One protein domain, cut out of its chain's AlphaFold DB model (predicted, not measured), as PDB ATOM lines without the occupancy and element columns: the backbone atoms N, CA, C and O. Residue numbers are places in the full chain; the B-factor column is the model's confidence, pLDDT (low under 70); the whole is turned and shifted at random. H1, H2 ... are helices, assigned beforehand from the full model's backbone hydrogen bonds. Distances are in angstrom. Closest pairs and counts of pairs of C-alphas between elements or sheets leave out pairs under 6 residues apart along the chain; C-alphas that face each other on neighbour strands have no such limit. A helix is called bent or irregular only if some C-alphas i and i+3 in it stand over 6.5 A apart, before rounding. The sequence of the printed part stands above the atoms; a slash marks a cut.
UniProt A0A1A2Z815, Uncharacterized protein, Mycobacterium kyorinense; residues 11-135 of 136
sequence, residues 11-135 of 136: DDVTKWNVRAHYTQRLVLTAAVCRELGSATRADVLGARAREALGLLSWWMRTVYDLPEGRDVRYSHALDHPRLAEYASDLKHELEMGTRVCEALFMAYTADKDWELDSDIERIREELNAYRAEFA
ATOM      1  N   ASP A  11      47.289  40.720  22.159       81.12
ATOM      2  CA  ASP A  11      47.318  39.444  21.438       81.12
ATOM      3  C   ASP A  11      46.235  38.480  21.938       81.12
ATOM      4  O   ASP A  11      45.641  37.752  21.143       81.12
ATOM      5  N   ASP A  12      45.882  38.533  23.227       84.31
ATOM      6  CA  ASP A  12      44.815  37.701  23.795       84.31
ATOM      7  C   ASP A  12      43.442  38.108  23.249       84.31
ATOM      8  O   ASP A  12      42.616  37.257  22.908       84.31
ATOM      9  N   VAL A  13      43.214  39.418  23.108       85.81
ATOM     10  CA  VAL A  13      41.996  39.967  22.496       85.81
ATOM     11  C   VAL A  13      41.933  39.591  21.015       85.81
ATOM     12  O   VAL A  13      40.883  39.171  20.523       85.81
ATOM     13  N   THR A  14      43.061  39.677  20.303       88.75
ATOM     14  CA  THR A  14      43.150  39.288  18.888       88.75
ATOM     15  C   THR A  14      42.855  37.803  18.698       88.75
ATOM     16  O   THR A  14      41.995  37.451  17.886       88.75
ATOM     17  N   LYS A  15      43.495  36.930  19.482       91.94
ATOM     18  CA  LYS A  15      43.255  35.484  19.476       91.94
ATOM     19  C   LYS A  15      41.791  35.157  19.759       91.94
ATOM     20  O   LYS A  15      41.199  34.351  19.041       91.94
ATOM     21  N   TRP A  16      41.197  35.787  20.774       92.19
ATOM     22  CA  TRP A  16      39.793  35.569  21.125       92.19
ATOM     23  C   TRP A  16      38.852  35.966  19.982       92.19
ATOM     24  O   TRP A  16      38.008  35.161  19.593       92.19
ATOM     25  N   ASN A  17      39.041  37.152  19.391       91.44
ATOM     26  CA  ASN A  17      38.228  37.629  18.269       91.44
ATOM     27  C   ASN A  17      38.344  36.707  17.049       91.44
ATOM     28  O   ASN A  17      37.335  36.334  16.453       91.44
ATOM     29  N   VAL A  18      39.567  36.298  16.698       93.62
ATOM     30  CA  VAL A  18      39.812  35.391  15.570       93.62
ATOM     31  C   VAL A  18      39.114  34.053  15.792       93.62
ATOM     32  O   VAL A  18      38.378  33.601  14.914       93.62
ATOM     33  N   ARG A  19      39.275  33.437  16.972       96.62
ATOM     34  CA  ARG A  19      38.577  32.185  17.296       96.62
ATOM     35  C   ARG A  19      37.064  32.360  17.250       96.62
ATOM     36  O   ARG A  19      36.395  31.550  16.622       96.62
ATOM     37  N   ALA A  20      36.530  33.421  17.852       95.19
ATOM     38  CA  ALA A  20      35.097  33.688  17.856       95.19
ATOM     39  C   ALA A  20      34.531  33.805  16.431       95.19
ATOM     40  O   ALA A  20      33.514  33.181  16.137       95.19
ATOM     41  N   HIS A  21      35.207  34.531  15.535       95.31
ATOM     42  CA  HIS A  21      34.793  34.653  14.135       95.31
ATOM     43  C   HIS A  21      34.761  33.302  13.412       95.31
ATOM     44  O   HIS A  21      33.756  32.958  12.790       95.31
ATOM     45  N   TYR A  22      35.826  32.505  13.511       97.44
ATOM     46  CA  TYR A  22      35.875  31.209  12.830       97.44
ATOM     47  C   TYR A  22      34.925  30.176  13.446       97.44
ATOM     48  O   TYR A  22      34.333  29.392  12.710       97.44
ATOM     49  N   THR A  23      34.689  30.214  14.759       98.06
ATOM     50  CA  THR A  23      33.662  29.383  15.403       98.06
ATOM     51  C   THR A  23      32.251  29.776  14.961       98.06
ATOM     52  O   THR A  23      31.446  28.895  14.676       98.06
ATOM     53  N   GLN A  24      31.930  31.072  14.857       98.25
ATOM     54  CA  GLN A  24      30.629  31.517  14.334       98.25
ATOM     55  C   GLN A  24      30.396  30.993  12.918       98.25
ATOM     56  O   GLN A  24      29.343  30.422  12.633       98.25
ATOM     57  N   ARG A  25      31.404  31.135  12.051       98.00
ATOM     58  CA  ARG A  25      31.359  30.595  10.695       98.00
ATOM     59  C   ARG A  25      31.121  29.091  10.690       98.00
ATOM     60  O   ARG A  25      30.244  28.629   9.974       98.00
ATOM     61  N   LEU A  26      31.867  28.349  11.505       97.75
ATOM     62  CA  LEU A  26      31.744  26.900  11.615       97.75
ATOM     63  C   LEU A  26      30.329  26.476  12.018       97.75
ATOM     64  O   LEU A  26      29.753  25.601  11.386       97.75
ATOM     65  N   VAL A  27      29.732  27.144  13.010       98.31
ATOM     66  CA  VAL A  27      28.350  26.877  13.448       98.31
ATOM     67  C   VAL A  27      27.348  27.100  12.315       98.31
ATOM     68  O   VAL A  27      26.430  26.300  12.132       98.31
ATOM     69  N   LEU A  28      27.518  28.173  11.540       98.56
ATOM     70  CA  LEU A  28      26.655  28.474  10.397       98.56
ATOM     71  C   LEU A  28      26.838  27.452   9.265       98.56
ATOM     72  O   LEU A  28      25.851  26.966   8.718       98.56
ATOM     73  N   THR A  29      28.076  27.063   8.967       98.12
ATOM     74  CA  THR A  29      28.396  25.994   8.011       98.12
ATOM     75  C   THR A  29      27.786  24.655   8.438       98.12
ATOM     76  O   THR A  29      27.113  24.001   7.644       98.12
ATOM     77  N   ALA A  30      27.939  24.265   9.705       97.75
ATOM     78  CA  ALA A  30      27.359  23.040  10.245       97.75
ATOM     79  C   ALA A  30      25.823  23.054  10.173       97.75
ATOM     80  O   ALA A  30      25.201  22.023   9.906       97.75
ATOM     81  N   ALA A  31      25.193  24.223  10.350       98.31
ATOM     82  CA  ALA A  31      23.759  24.371  10.137       98.31
ATOM     83  C   ALA A  31      23.376  24.064   8.681       98.31
ATOM     84  O   ALA A  31      22.471  23.261   8.478       98.31
ATOM     85  N   VAL A  32      24.092  24.598   7.681       98.31
ATOM     86  CA  VAL A  32      23.862  24.261   6.259       98.31
ATOM     87  C   VAL A  32      23.955  22.747   6.033       98.31
ATOM     88  O   VAL A  32      23.017  22.145   5.509       98.31
ATOM     89  N   CYS A  33      25.032  22.109   6.500       98.00
ATOM     90  CA  CYS A  33      25.232  20.661   6.364       98.00
ATOM     91  C   CYS A  33      24.118  19.830   7.031       98.00
ATOM     92  O   CYS A  33      23.754  18.753   6.550       98.00
ATOM     93  N   ARG A  34      23.566  20.309   8.152       97.19
ATOM     94  CA  ARG A  34      22.449  19.656   8.845       97.19
ATOM     95  C   ARG A  34      21.144  19.788   8.067       97.19
ATOM     96  O   ARG A  34      20.425  18.802   7.923       97.19
ATOM     97  N   GLU A  35      20.836  20.983   7.569       98.06
ATOM     98  CA  GLU A  35      19.590  21.244   6.837       98.06
ATOM     99  C   GLU A  35      19.513  20.496   5.500       98.06
ATOM    100  O   GLU A  35      18.417  20.227   5.020       98.06
ATOM    101  N   LEU A  36      20.656  20.088   4.940       97.50
ATOM    102  CA  LEU A  36      20.714  19.272   3.728       97.50
ATOM    103  C   LEU A  36      20.243  17.822   3.907       97.50
ATOM    104  O   LEU A  36      20.168  17.114   2.910       97.50
ATOM    105  N   GLY A  37      19.922  17.352   5.119       94.88
ATOM    106  CA  GLY A  37      19.273  16.046   5.298       94.88
ATOM    107  C   GLY A  37      20.068  14.906   4.655       94.88
ATOM    108  O   GLY A  37      21.193  14.646   5.069       94.88
ATOM    109  N   SER A  38      19.525  14.241   3.636       94.69
ATOM    110  CA  SER A  38      20.225  13.182   2.881       94.69
ATOM    111  C   SER A  38      20.745  13.650   1.514       94.69
ATOM    112  O   SER A  38      21.068  12.821   0.664       94.69
ATOM    113  N   ALA A  39      20.819  14.965   1.289       96.06
ATOM    114  CA  ALA A  39      21.119  15.590   0.004       96.06
ATOM    115  C   ALA A  39      20.226  15.034  -1.121       96.06
ATOM    116  O   ALA A  39      20.683  14.684  -2.215       96.06
ATOM    117  N   THR A  40      18.930  14.891  -0.833       97.25
ATOM    118  CA  THR A  40      17.932  14.648  -1.877       97.25
ATOM    119  C   THR A  40      17.650  15.948  -2.629       97.25
ATOM    120  O   THR A  40      17.882  17.041  -2.114       97.25
ATOM    121  N   ARG A  41      17.078  15.859  -3.836       96.12
ATOM    122  CA  ARG A  41      16.651  17.054  -4.585       96.12
ATOM    123  C   ARG A  41      15.675  17.926  -3.783       96.12
ATOM    124  O   ARG A  41      15.733  19.147  -3.879       96.12
ATOM    125  N   ALA A  42      14.817  17.312  -2.964       96.81
ATOM    126  CA  ALA A  42      13.897  18.028  -2.081       96.81
ATOM    127  C   ALA A  42      14.618  18.743  -0.926       96.81
ATOM    128  O   ALA A  42      14.228  19.856  -0.581       96.81
ATOM    129  N   ASP A  43      15.672  18.143  -0.362       96.69
ATOM    130  CA  ASP A  43      16.487  18.784   0.678       96.69
ATOM    131  C   ASP A  43      17.254  19.986   0.110       96.69
ATOM    132  O   ASP A  43      17.226  21.073   0.685       96.69
ATOM    133  N   VAL A  44      17.892  19.801  -1.052       96.75
ATOM    134  CA  VAL A  44      18.698  20.829  -1.729       96.75
ATOM    135  C   VAL A  44      17.832  22.016  -2.143       96.75
ATOM    136  O   VAL A  44      18.159  23.151  -1.812       96.75
ATOM    137  N   LEU A  45      16.694  21.773  -2.801       95.62
ATOM    138  CA  LEU A  45      15.763  22.828  -3.224       95.62
ATOM    139  C   LEU A  45      14.851  23.328  -2.090       95.62
ATOM    140  O   LEU A  45      14.059  24.253  -2.285       95.62
ATOM    141  N   GLY A  46      14.937  22.718  -0.908       95.38
ATOM    142  CA  GLY A  46      14.123  23.053   0.247       95.38
ATOM    143  C   GLY A  46      14.472  24.420   0.835       95.38
ATOM    144  O   GLY A  46      15.629  24.839   0.881       95.38
ATOM    145  N   ALA A  47      13.459  25.109   1.371       96.50
ATOM    146  CA  ALA A  47      13.635  26.432   1.973       96.50
ATOM    147  C   ALA A  47      14.655  26.432   3.127       96.50
ATOM    148  O   ALA A  47      15.405  27.384   3.279       96.50
ATOM    149  N   ARG A  48      14.728  25.361   3.928       97.88
ATOM    150  CA  ARG A  48      15.617  25.311   5.103       97.88
ATOM    151  C   ARG A  48      17.101  25.387   4.730       97.88
ATOM    152  O   ARG A  48      17.817  26.194   5.317       97.88
ATOM    153  N   ALA A  49      17.546  24.600   3.747       97.56
ATOM    154  CA  ALA A  49      18.927  24.644   3.262       97.56
ATOM    155  C   ALA A  49      19.250  26.008   2.628       97.56
ATOM    156  O   ALA A  49      20.295  26.596   2.915       97.56
ATOM    157  N   ARG A  50      18.302  26.557   1.856       97.56
ATOM    158  CA  ARG A  50      18.429  27.877   1.230       97.56
ATOM    159  C   ARG A  50      18.592  28.995   2.255       97.56
ATOM    160  O   ARG A  50      19.500  29.810   2.123       97.56
ATOM    161  N   GLU A  51      17.750  29.024   3.284       98.31
ATOM    162  CA  GLU A  51      17.812  30.042   4.338       98.31
ATOM    163  C   GLU A  51      19.064  29.891   5.209       98.31
ATOM    164  O   GLU A  51      19.685  30.890   5.570       98.31
ATOM    165  N   ALA A  52      19.501  28.660   5.503       98.50
ATOM    166  CA  ALA A  52      20.755  28.430   6.221       98.50
ATOM    167  C   ALA A  52      21.961  28.979   5.437       98.50
ATOM    168  O   ALA A  52      22.796  29.694   6.000       98.50
ATOM    169  N   LEU A  53      22.025  28.709   4.127       98.38
ATOM    170  CA  LEU A  53      23.072  29.252   3.263       98.38
ATOM    171  C   LEU A  53      22.959  30.778   3.141       98.38
ATOM    172  O   LEU A  53      23.972  31.482   3.155       98.38
ATOM    173  N   GLY A  54      21.736  31.305   3.063       97.75
ATOM    174  CA  GLY A  54      21.450  32.738   3.059       97.75
ATOM    175  C   GLY A  54      21.982  33.439   4.309       97.75
ATOM    176  O   GLY A  54      22.679  34.450   4.194       97.75
ATOM    177  N   LEU A  55      21.746  32.863   5.491       98.31
ATOM    178  CA  LEU A  55      22.247  33.378   6.764       98.31
ATOM    179  C   LEU A  55      23.780  33.352   6.832       98.31
ATOM    180  O   LEU A  55      24.384  34.351   7.226       98.31
ATOM    181  N   LEU A  56      24.415  32.257   6.398       98.19
ATOM    182  CA  LEU A  56      25.876  32.187   6.285       98.19
ATOM    183  C   LEU A  56      26.411  33.271   5.339       98.19
ATOM    184  O   LEU A  56      27.365  33.970   5.672       98.19
ATOM    185  N   SER A  57      25.772  33.452   4.185       97.19
ATOM    186  CA  SER A  57      26.175  34.441   3.180       97.19
ATOM    187  C   SER A  57      26.054  35.869   3.708       97.19
ATOM    188  O   SER A  57      26.949  36.687   3.502       97.19
ATOM    189  N   TRP A  58      24.964  36.180   4.412       96.44
ATOM    190  CA  TRP A  58      24.776  37.466   5.080       96.44
ATOM    191  C   TRP A  58      25.842  37.709   6.155       96.44
ATOM    192  O   TRP A  58      26.456  38.779   6.180       96.44
ATOM    193  N   TRP A  59      26.113  36.708   6.997       97.19
ATOM    194  CA  TRP A  59      27.142  36.803   8.030       97.19
ATOM    195  C   TRP A  59      28.524  37.035   7.411       97.19
ATOM    196  O   TRP A  59      29.228  37.941   7.841       97.19
ATOM    197  N   MET A  60      28.886  36.295   6.356       96.94
ATOM    198  CA  MET A  60      30.174  36.462   5.674       96.94
ATOM    199  C   MET A  60      30.326  37.859   5.075       96.94
ATOM    200  O   MET A  60      31.379  38.466   5.232       96.94
ATOM    201  N   ARG A  61      29.280  38.394   4.431       95.62
ATOM    202  CA  ARG A  61      29.308  39.768   3.910       95.62
ATOM    203  C   ARG A  61      29.513  40.789   5.021       95.62
ATOM    204  O   ARG A  61      30.336  41.679   4.871       95.62
ATOM    205  N   THR A  62      28.809  40.615   6.134       94.69
ATOM    206  CA  THR A  62      28.853  41.544   7.268       94.69
ATOM    207  C   THR A  62      30.195  41.497   8.000       94.69
ATOM    208  O   THR A  62      30.762  42.535   8.320       94.69
ATOM    209  N   VAL A  63      30.716  40.300   8.277       93.88
ATOM    210  CA  VAL A  63      31.931  40.119   9.088       93.88
ATOM    211  C   VAL A  63      33.207  40.361   8.289       93.88
ATOM    212  O   VAL A  63      34.178  40.864   8.850       93.88
ATOM    213  N   TYR A  64      33.220  40.031   6.994       92.75
ATOM    214  CA  TYR A  64      34.379  40.259   6.127       92.75
ATOM    215  C   TYR A  64      34.284  41.545   5.292       92.75
ATOM    216  O   TYR A  64      35.160  41.768   4.461       92.75
ATOM    217  N   ASP A  65      33.251  42.369   5.500       92.62
ATOM    218  CA  ASP A  65      33.008  43.614   4.750       92.62
ATOM    219  C   ASP A  65      33.063  43.397   3.224       92.62
ATOM    220  O   ASP A  65      33.750  44.091   2.468       92.62
ATOM    221  N   LEU A  66      32.397  42.333   2.757       92.38
ATOM    222  CA  LEU A  66      32.414  41.973   1.339       92.38
ATOM    223  C   LEU A  66      31.494  42.907   0.540       92.38
ATOM    224  O   LEU A  66      30.409  43.240   1.019       92.38
ATOM    225  N   PRO A  67      31.853  43.249  -0.714       88.44
ATOM    226  CA  PRO A  67      31.033  44.121  -1.544       88.44
ATOM    227  C   PRO A  67      29.604  43.599  -1.720       88.44
ATOM    228  O   PRO A  67      29.388  42.427  -2.048       88.44
ATOM    229  N   GLU A  68      28.635  44.499  -1.584       81.81
ATOM    230  CA  GLU A  68      27.247  44.221  -1.939       81.81
ATOM    231  C   GLU A  68      27.115  43.913  -3.442       81.81
ATOM    232  O   GLU A  68      27.881  44.402  -4.276       81.81
ATOM    233  N   GLY A  69      26.152  43.060  -3.800       78.38
ATOM    234  CA  GLY A  69      25.891  42.690  -5.196       78.38
ATOM    235  C   GLY A  69      26.907  41.728  -5.825       78.38
ATOM    236  O   GLY A  69      26.837  41.489  -7.028       78.38
ATOM    237  N   ARG A  70      27.838  41.166  -5.043       83.44
ATOM    238  CA  ARG A  70      28.706  40.060  -5.472       83.44
ATOM    239  C   ARG A  70      28.367  38.760  -4.746       83.44
ATOM    240  O   ARG A  70      27.949  38.754  -3.580       83.44
ATOM    241  N   ASP A  71      28.591  37.658  -5.450       88.44
ATOM    242  CA  ASP A  71      28.473  36.321  -4.885       88.44
ATOM    243  C   ASP A  71      29.528  36.096  -3.804       88.44
ATOM    244  O   ASP A  71      30.671  36.559  -3.897       88.44
ATOM    245  N   VAL A  72      29.127  35.385  -2.752       92.56
ATOM    246  CA  VAL A  72      30.026  35.045  -1.653       92.56
ATOM    247  C   VAL A  72      30.891  33.878  -2.097       92.56
ATOM    248  O   VAL A  72      30.396  32.791  -2.373       92.56
ATOM    249  N   ARG A  73      32.209  34.083  -2.124       94.00
ATOM    250  CA  ARG A  73      33.160  32.971  -2.218       94.00
ATOM    251  C   ARG A  73      33.292  32.364  -0.836       94.00
ATOM    252  O   ARG A  73      33.943  32.963   0.021       94.00
ATOM    253  N   TYR A  74      32.671  31.213  -0.600       95.44
ATOM    254  CA  TYR A  74      32.676  30.628   0.738       95.44
ATOM    255  C   TYR A  74      34.102  30.310   1.197       95.44
ATOM    256  O   TYR A  74      34.400  30.540   2.352       95.44
ATOM    257  N   SER A  75      35.045  29.957   0.324       95.69
ATOM    258  CA  SER A  75      36.480  29.821   0.654       95.69
ATOM    259  C   SER A  75      37.215  31.090   1.128       95.69
ATOM    260  O   SER A  75      38.355  30.993   1.583       95.69
ATOM    261  N   HIS A  76      36.592  32.275   1.091       94.81
ATOM    262  CA  HIS A  76      37.215  33.529   1.530       94.81
ATOM    263  C   HIS A  76      37.787  33.439   2.958       94.81
ATOM    264  O   HIS A  76      37.143  32.903   3.859       94.81
ATOM    265  N   ALA A  77      38.985  33.993   3.168       93.19
ATOM    266  CA  ALA A  77      39.692  34.069   4.451       93.19
ATOM    267  C   ALA A  77      40.065  32.723   5.112       93.19
ATOM    268  O   ALA A  77      40.469  32.719   6.277       93.19
ATOM    269  N   LEU A  78      39.979  31.584   4.413       94.94
ATOM    270  CA  LEU A  78      40.506  30.302   4.918       94.94
ATOM    271  C   LEU A  78      42.037  30.181   4.801       94.94
ATOM    272  O   LEU A  78      42.661  29.357   5.468       94.94
ATOM    273  N   ASP A  79      42.656  31.021   3.984       94.00
ATOM    274  CA  ASP A  79      44.104  31.158   3.818       94.00
ATOM    275  C   ASP A  79      44.715  32.233   4.733       94.00
ATOM    276  O   ASP A  79      45.935  32.404   4.769       94.00
ATOM    277  N   HIS A  80      43.888  32.948   5.503       94.25
ATOM    278  CA  HIS A  80      44.350  34.041   6.347       94.25
ATOM    279  C   HIS A  80      45.320  33.527   7.437       94.25
ATOM    280  O   HIS A  80      44.946  32.635   8.206       94.25
ATOM    281  N   PRO A  81      46.523  34.117   7.611       95.06
ATOM    282  CA  PRO A  81      47.540  33.612   8.546       95.06
ATOM    283  C   PRO A  81      47.045  33.445   9.987       95.06
ATOM    284  O   PRO A  81      47.350  32.456  10.649       95.06
ATOM    285  N   ARG A  82      46.197  34.370  10.453       93.38
ATOM    286  CA  ARG A  82      45.598  34.308  11.798       93.38
ATOM    287  C   ARG A  82      44.719  33.074  12.041       93.38
ATOM    288  O   ARG A  82      44.596  32.671  13.192       93.38
ATOM    289  N   LEU A  83      44.124  32.466  11.006       94.88
ATOM    290  CA  LEU A  83      43.425  31.186  11.170       94.88
ATOM    291  C   LEU A  83      44.416  30.105  11.598       94.88
ATOM    292  O   LEU A  83      44.184  29.422  12.587       94.88
ATOM    293  N   ALA A  84      45.541  29.995  10.889       94.88
ATOM    294  CA  ALA A  84      46.584  29.027  11.209       94.88
ATOM    295  C   ALA A  84      47.238  29.298  12.574       94.88
ATOM    296  O   ALA A  84      47.624  28.362  13.260       94.88
ATOM    297  N   GLU A  85      47.340  30.562  12.983       95.81
ATOM    298  CA  GLU A  85      47.961  30.936  14.257       95.81
ATOM    299  C   GLU A  85      47.051  30.693  15.472       95.81
ATOM    300  O   GLU A  85      47.501  30.193  16.503       95.81
ATOM    301  N   TYR A  86      45.764  31.042  15.376       95.44
ATOM    302  CA  TYR A  86      44.877  31.109  16.545       95.44
ATOM    303  C   TYR A  86      43.719  30.108  16.536       95.44
ATOM    304  O   TYR A  86      43.103  29.882  17.584       95.44
ATOM    305  N   ALA A  87      43.407  29.508  15.388       95.62
ATOM    306  CA  ALA A  87      42.258  28.628  15.185       95.62
ATOM    307  C   ALA A  87      42.576  27.457  14.234       95.62
ATOM    308  O   ALA A  87      41.708  27.005  13.485       95.62
ATOM    309  N   SER A  88      43.818  26.959  14.245       96.19
ATOM    310  CA  SER A  88      44.267  25.882  13.351       96.19
ATOM    311  C   SER A  88      43.439  24.605  13.492       96.19
ATOM    312  O   SER A  88      43.229  23.903  12.509       96.19
ATOM    313  N   ASP A  89      42.950  24.333  14.702       96.31
ATOM    314  CA  ASP A  89      42.061  23.219  15.033       96.31
ATOM    315  C   ASP A  89      40.733  23.261  14.264       96.31
ATOM    316  O   ASP A  89      40.175  22.214  13.960       96.31
ATOM    317  N   LEU A  90      40.254  24.452  13.892       97.19
ATOM    318  CA  LEU A  90      38.987  24.625  13.173       97.19
ATOM    319  C   LEU A  90      39.151  24.544  11.651       97.19
ATOM    320  O   LEU A  90      38.164  24.420  10.927       97.19
ATOM    321  N   LYS A  91      40.385  24.667  11.145       96.69
ATOM    322  CA  LYS A  91      40.647  24.865   9.714       96.69
ATOM    323  C   LYS A  91      40.131  23.706   8.865       96.69
ATOM    324  O   LYS A  91      39.499  23.950   7.843       96.69
ATOM    325  N   HIS A  92      40.378  22.471   9.293       97.50
ATOM    326  CA  HIS A  92      40.004  21.294   8.513       97.50
ATOM    327  C   HIS A  92      38.481  21.181   8.334       97.50
ATOM    328  O   HIS A  92      37.995  21.038   7.212       97.50
ATOM    329  N   GLU A  93      37.726  21.342   9.422       98.12
ATOM    330  CA  GLU A  93      36.263  21.296   9.384       98.12
ATOM    331  C   GLU A  93      35.679  22.455   8.562       98.12
ATOM    332  O   GLU A  93      34.774  22.257   7.746       98.12
ATOM    333  N   LEU A  94      36.244  23.658   8.707       97.81
ATOM    334  CA  LEU A  94      35.869  24.822   7.905       97.81
ATOM    335  C   LEU A  94      36.071  24.587   6.407       97.81
ATOM    336  O   LEU A  94      35.205  24.970   5.622       97.81
ATOM    337  N   GLU A  95      37.189  23.986   5.999       98.06
ATOM    338  CA  GLU A  95      37.472  23.678   4.594       98.06
ATOM    339  C   GLU A  95      36.467  22.671   4.030       98.06
ATOM    340  O   GLU A  95      35.891  22.919   2.971       98.06
ATOM    341  N   MET A  96      36.205  21.572   4.742       98.38
ATOM    342  CA  MET A  96      35.264  20.546   4.280       98.38
ATOM    343  C   MET A  96      33.831  21.074   4.212       98.38
ATOM    344  O   MET A  96      33.173  20.953   3.181       98.38
ATOM    345  N   GLY A  97      33.355  21.744   5.263       98.00
ATOM    346  CA  GLY A  97      32.014  22.323   5.260       98.00
ATOM    347  C   GLY A  97      31.856  23.461   4.238       98.00
ATOM    348  O   GLY A  97      30.780  23.651   3.672       98.00
ATOM    349  N   THR A  98      32.935  24.190   3.932       97.94
ATOM    350  CA  THR A  98      32.938  25.198   2.860       97.94
ATOM    351  C   THR A  98      32.692  24.568   1.491       97.94
ATOM    352  O   THR A  98      31.920  25.132   0.723       97.94
ATOM    353  N   ARG A  99      33.263  23.392   1.189       98.44
ATOM    354  CA  ARG A  99      33.010  22.700  -0.091       98.44
ATOM    355  C   ARG A  99      31.541  22.329  -0.265       98.44
ATOM    356  O   ARG A  99      31.000  22.509  -1.352       98.44
ATOM    357  N   VAL A 100      30.879  21.900   0.814       98.38
ATOM    358  CA  VAL A 100      29.427  21.654   0.820       98.38
ATOM    359  C   VAL A 100      28.660  22.939   0.500       98.38
ATOM    360  O   VAL A 100      27.767  22.930  -0.343       98.38
ATOM    361  N   CYS A 101      29.024  24.060   1.134       98.31
ATOM    362  CA  CYS A 101      28.373  25.353   0.900       98.31
ATOM    363  C   CYS A 101      28.587  25.871  -0.532       98.31
ATOM    364  O   CYS A 101      27.646  26.383  -1.133       98.31
ATOM    365  N   GLU A 102      29.793  25.724  -1.092       97.69
ATOM    366  CA  GLU A 102      30.089  26.090  -2.485       97.69
ATOM    367  C   GLU A 102      29.289  25.227  -3.464       97.69
ATOM    368  O   GLU A 102      28.673  25.768  -4.378       97.69
ATOM    369  N   ALA A 103      29.230  23.908  -3.252       97.69
ATOM    370  CA  ALA A 103      28.437  23.012  -4.091       97.69
ATOM    371  C   ALA A 103      26.933  23.338  -4.018       97.69
ATOM    372  O   ALA A 103      26.259  23.382  -5.045       97.69
ATOM    373  N   LEU A 104      26.414  23.646  -2.823       98.19
ATOM    374  CA  LEU A 104      25.025  24.074  -2.651       98.19
ATOM    375  C   LEU A 104      24.733  25.398  -3.364       98.19
ATOM    376  O   LEU A 104      23.685  25.547  -3.988       98.19
ATOM    377  N   PHE A 105      25.655  26.355  -3.284       97.31
ATOM    378  CA  PHE A 105      25.524  27.614  -4.005       97.31
ATOM    379  C   PHE A 105      25.464  27.393  -5.520       97.31
ATOM    380  O   PHE A 105      24.576  27.945  -6.164       97.31
ATOM    381  N   MET A 106      26.337  26.535  -6.064       96.19
ATOM    382  CA  MET A 106      26.326  26.184  -7.490       96.19
ATOM    383  C   MET A 106      24.976  25.604  -7.927       96.19
ATOM    384  O   MET A 106      24.411  26.090  -8.907       96.19
ATOM    385  N   ALA A 107      24.397  24.693  -7.135       96.94
ATOM    386  CA  ALA A 107      23.077  24.126  -7.412       96.94
ATOM    387  C   ALA A 107      21.967  25.190  -7.498       96.94
ATOM    388  O   ALA A 107      21.035  25.055  -8.289       96.94
ATOM    389  N   TYR A 108      22.044  26.266  -6.706       95.44
ATOM    390  CA  TYR A 108      21.081  27.375  -6.768       95.44
ATOM    391  C   TYR A 108      21.282  28.316  -7.954       95.44
ATOM    392  O   TYR A 108      20.374  29.085  -8.272       95.44
ATOM    393  N   THR A 109      22.444  28.253  -8.592       93.19
ATOM    394  CA  THR A 109      22.776  29.016  -9.798       93.19
ATOM    395  C   THR A 109      22.725  28.175 -11.072       93.19
ATOM    396  O   THR A 109      23.041  28.690 -12.140       93.19
ATOM    397  N   ALA A 110      22.360  26.894 -10.974       93.50
ATOM    398  CA  ALA A 110      22.240  26.013 -12.125       93.50
ATOM    399  C   ALA A 110      21.090  26.475 -13.034       93.50
ATOM    400  O   ALA A 110      19.945  26.606 -12.594       93.50
ATOM    401  N   ASP A 111      21.388  26.672 -14.318       91.94
ATOM    402  CA  ASP A 111      20.401  27.118 -15.307       91.94
ATOM    403  C   ASP A 111      19.685  25.933 -15.974       91.94
ATOM    404  O   ASP A 111      18.655  26.100 -16.635       91.94
ATOM    405  N   LYS A 112      20.236  24.719 -15.839       93.69
ATOM    406  CA  LYS A 112      19.734  23.506 -16.493       93.69
ATOM    407  C   LYS A 112      19.565  22.365 -15.498       93.69
ATOM    408  O   LYS A 112      20.393  22.159 -14.616       93.69
ATOM    409  N   ASP A 113      18.540  21.541 -15.714       92.25
ATOM    410  CA  ASP A 113      18.240  20.402 -14.834       92.25
ATOM    411  C   ASP A 113      19.397  19.402 -14.701       92.25
ATOM    412  O   ASP A 113      19.618  18.871 -13.618       92.25
ATOM    413  N   TRP A 114      20.165  19.174 -15.771       91.50
ATOM    414  CA  TRP A 114      21.313  18.263 -15.729       91.50
ATOM    415  C   TRP A 114      22.513  18.838 -14.962       91.50
ATOM    416  O   TRP A 114      23.301  18.066 -14.419       91.50
ATOM    417  N   GLU A 115      22.661  20.168 -14.902       93.81
ATOM    418  CA  GLU A 115      23.668  20.828 -14.056       93.81
ATOM    419  C   GLU A 115      23.273  20.657 -12.590       93.81
ATOM    420  O   GLU A 115      24.077  20.197 -11.785       93.81
ATOM    421  N   LEU A 116      21.994  20.892 -12.279       95.25
ATOM    422  CA  LEU A 116      21.448  20.699 -10.940       95.25
ATOM    423  C   LEU A 116      21.595  19.252 -10.446       95.25
ATOM    424  O   LEU A 116      21.987  19.041  -9.301       95.25
ATOM    425  N   ASP A 117      21.309  18.249 -11.277       95.56
ATOM    426  CA  ASP A 117      21.493  16.847 -10.881       95.56
ATOM    427  C   ASP A 117      22.973  16.527 -10.603       95.56
ATOM    428  O   ASP A 117      23.286  15.872  -9.608       95.56
ATOM    429  N   SER A 118      23.891  17.049 -11.423       95.00
ATOM    430  CA  SER A 118      25.335  16.920 -11.188       95.00
ATOM    431  C   SER A 118      25.774  17.612  -9.892       95.00
ATOM    432  O   SER A 118      26.590  17.066  -9.147       95.00
ATOM    433  N   ASP A 119      25.242  18.799  -9.604       97.00
ATOM    434  CA  ASP A 119      25.553  19.531  -8.379       97.00
ATOM    435  C   ASP A 119      24.992  18.819  -7.141       97.00
ATOM    436  O   ASP A 119      25.662  18.770  -6.112       97.00
ATOM    437  N   ILE A 120      23.811  18.198  -7.231       97.94
ATOM    438  CA  ILE A 120      23.237  17.387  -6.144       97.94
ATOM    439  C   ILE A 120      24.134  16.191  -5.810       97.94
ATOM    440  O   ILE A 120      24.358  15.917  -4.628       97.94
ATOM    441  N   GLU A 121      24.670  15.489  -6.812       97.75
ATOM    442  CA  GLU A 121      25.619  14.396  -6.566       97.75
ATOM    443  C   GLU A 121      26.889  14.908  -5.880       97.75
ATOM    444  O   GLU A 121      27.304  14.355  -4.860       97.75
ATOM    445  N   ARG A 122      27.439  16.037  -6.341       97.81
ATOM    446  CA  ARG A 122      28.595  16.670  -5.693       97.81
ATOM    447  C   ARG A 122      28.306  17.076  -4.246       97.81
ATOM    448  O   ARG A 122      29.130  16.841  -3.366       97.81
ATOM    449  N   ILE A 123      27.139  17.668  -3.974       98.31
ATOM    450  CA  ILE A 123      26.711  18.011  -2.611       98.31
ATOM    451  C   ILE A 123      26.682  16.753  -1.747       98.31
ATOM    452  O   ILE A 123      27.152  16.787  -0.612       98.31
ATOM    453  N   ARG A 124      26.153  15.640  -2.266       98.31
ATOM    454  CA  ARG A 124      26.080  14.376  -1.529       98.31
ATOM    455  C   ARG A 124      27.467  13.828  -1.201       98.31
ATOM    456  O   ARG A 124      27.684  13.408  -0.067       98.31
ATOM    457  N   GLU A 125      28.393  13.845  -2.155       98.06
ATOM    458  CA  GLU A 125      29.779  13.411  -1.947       98.06
ATOM    459  C   GLU A 125      30.476  14.239  -0.861       98.06
ATOM    460  O   GLU A 125      30.970  13.682   0.122       98.06
ATOM    461  N   GLU A 126      30.451  15.567  -0.988       98.25
ATOM    462  CA  GLU A 126      31.098  16.479  -0.037       98.25
ATOM    463  C   GLU A 126      30.436  16.415   1.349       98.25
ATOM    464  O   GLU A 126      31.119  16.422   2.374       98.25
ATOM    465  N   LEU A 127      29.103  16.297   1.406       98.19
ATOM    466  CA  LEU A 127      28.365  16.176   2.662       98.19
ATOM    467  C   LEU A 127      28.669  14.854   3.369       98.19
ATOM    468  O   LEU A 127      28.836  14.841   4.589       98.19
ATOM    469  N   ASN A 128      28.754  13.750   2.626       98.00
ATOM    470  CA  ASN A 128      29.138  12.457   3.186       98.00
ATOM    471  C   ASN A 128      30.571  12.491   3.719       98.00
ATOM    472  O   ASN A 128      30.807  12.003   4.821       98.00
ATOM    473  N   ALA A 129      31.500  13.112   2.987       97.88
ATOM    474  CA  ALA A 129      32.870  13.298   3.450       97.88
ATOM    475  C   ALA A 129      32.919  14.139   4.737       97.88
ATOM    476  O   ALA A 129      33.537  13.727   5.713       97.88
ATOM    477  N   TYR A 130      32.217  15.277   4.775       98.06
ATOM    478  CA  TYR A 130      32.128  16.129   5.965       98.06
ATOM    479  C   TYR A 130      31.568  15.367   7.174       98.06
ATOM    480  O   TYR A 130      32.109  15.444   8.275       98.06
ATOM    481  N   ARG A 131      30.495  14.596   6.978       97.06
ATOM    482  CA  ARG A 131      29.853  13.848   8.064       97.06
ATOM    483  C   ARG A 131      30.680  12.676   8.562       97.06
ATOM    484  O   ARG A 131      30.649  12.413   9.756       97.06
ATOM    485  N   ALA A 132      31.402  11.992   7.678       97.25
ATOM    486  CA  ALA A 132      32.279  10.896   8.075       97.25
ATOM    487  C   ALA A 132      33.339  11.346   9.094       97.25
ATOM    488  O   ALA A 132      33.711  10.558   9.959       97.25
ATOM    489  N   GLU A 133      33.771  12.607   9.014       96.69
ATOM    490  CA  GLU A 133      34.803  13.165   9.888       96.69
ATOM    491  C   GLU A 133      34.227  13.914  11.107       96.69
ATOM    492  O   GLU A 133      34.794  13.842  12.197       96.69
ATOM    493  N   PHE A 134      33.096  14.620  10.952       93.94
ATOM    494  CA  PHE A 134      32.625  15.597  11.951       93.94
ATOM    495  C   PHE A 134      31.194  15.406  12.464       93.94
ATOM    496  O   PHE A 134      30.799  16.092  13.409       93.94
ATOM    497  N   ALA A 135      30.387  14.512  11.882       75.44
ATOM    498  CA  ALA A 135      29.034  14.293  12.392       75.44
ATOM    499  C   ALA A 135      29.060  13.404  13.645       75.44
ATOM    500  O   ALA A 135      29.435  12.235  13.574       75.44
TER     501      ALA A 135
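Overview. This is residues 11 to 135 of the 136 residues of an uncharacterized protein of Mycobacterium kyorinense (UniProt A0A1A2Z815). Two antiparallel helix pairs, H1 with H3 and the hairpin H5 with H6, form two layers, H5 crossing H1; short H4 packs across H1. The printed part has 125 residues with six named helices, H1 to H6 in order, and no named strand: all helix. It is compact, radius of gyration of the C-alphas 14.7 A, spanning 50 by 35 by 21 A.

Along the chain. Find C-alpha 11 at (47.318, 39.444, 21.438); H1 runs 36.2 A to residue 35. H2 is residues 41 to 44, H3 47 to 63, H4 81 to 86. H5, residues 88 to 108, is irregular, C-alphas 89 and 92 being 7.1 A apart, with a kink of 30 degrees near residue 95. H6, residues 113 to 134, ends at (32.625, 15.597, 11.951).

Arrangement. From the hub, H1, see H3 touch it at 18 degrees, a shallow tilt, opposite ways; the closest C-alphas, Glu 35 and Ala 49, are 5.0 A apart. H1 touches H5 with residues 22 to 33 alone, at a steep tilt of 40 degrees, the same way; C-alphas 29 and 97 are closest, 5.8 A. H4 touches H1 about perpendicular, 83 degrees, closest C-alphas 15 and 86, 5.5 A. H5 and H6 are a hairpin, closest C-alphas 107 and 116, 5.2 A. H2 only just touches H6, with 3 pairs of C-alphas within 8 A, the closest 41 and 120, 6.8 A. Every O i to N i+4 pair is within hydrogen-bond range in H1, H3, H4 and H6; H5 has 15 of 17, and H2 is too short.

Size, cuts and confidence. The farthest C-alphas, Asp 11 and Asp 113, are 50.2 A apart. The printed part has no cut; residues 64 to 80 are the long link, and no printed residue is under 70 in pLDDT.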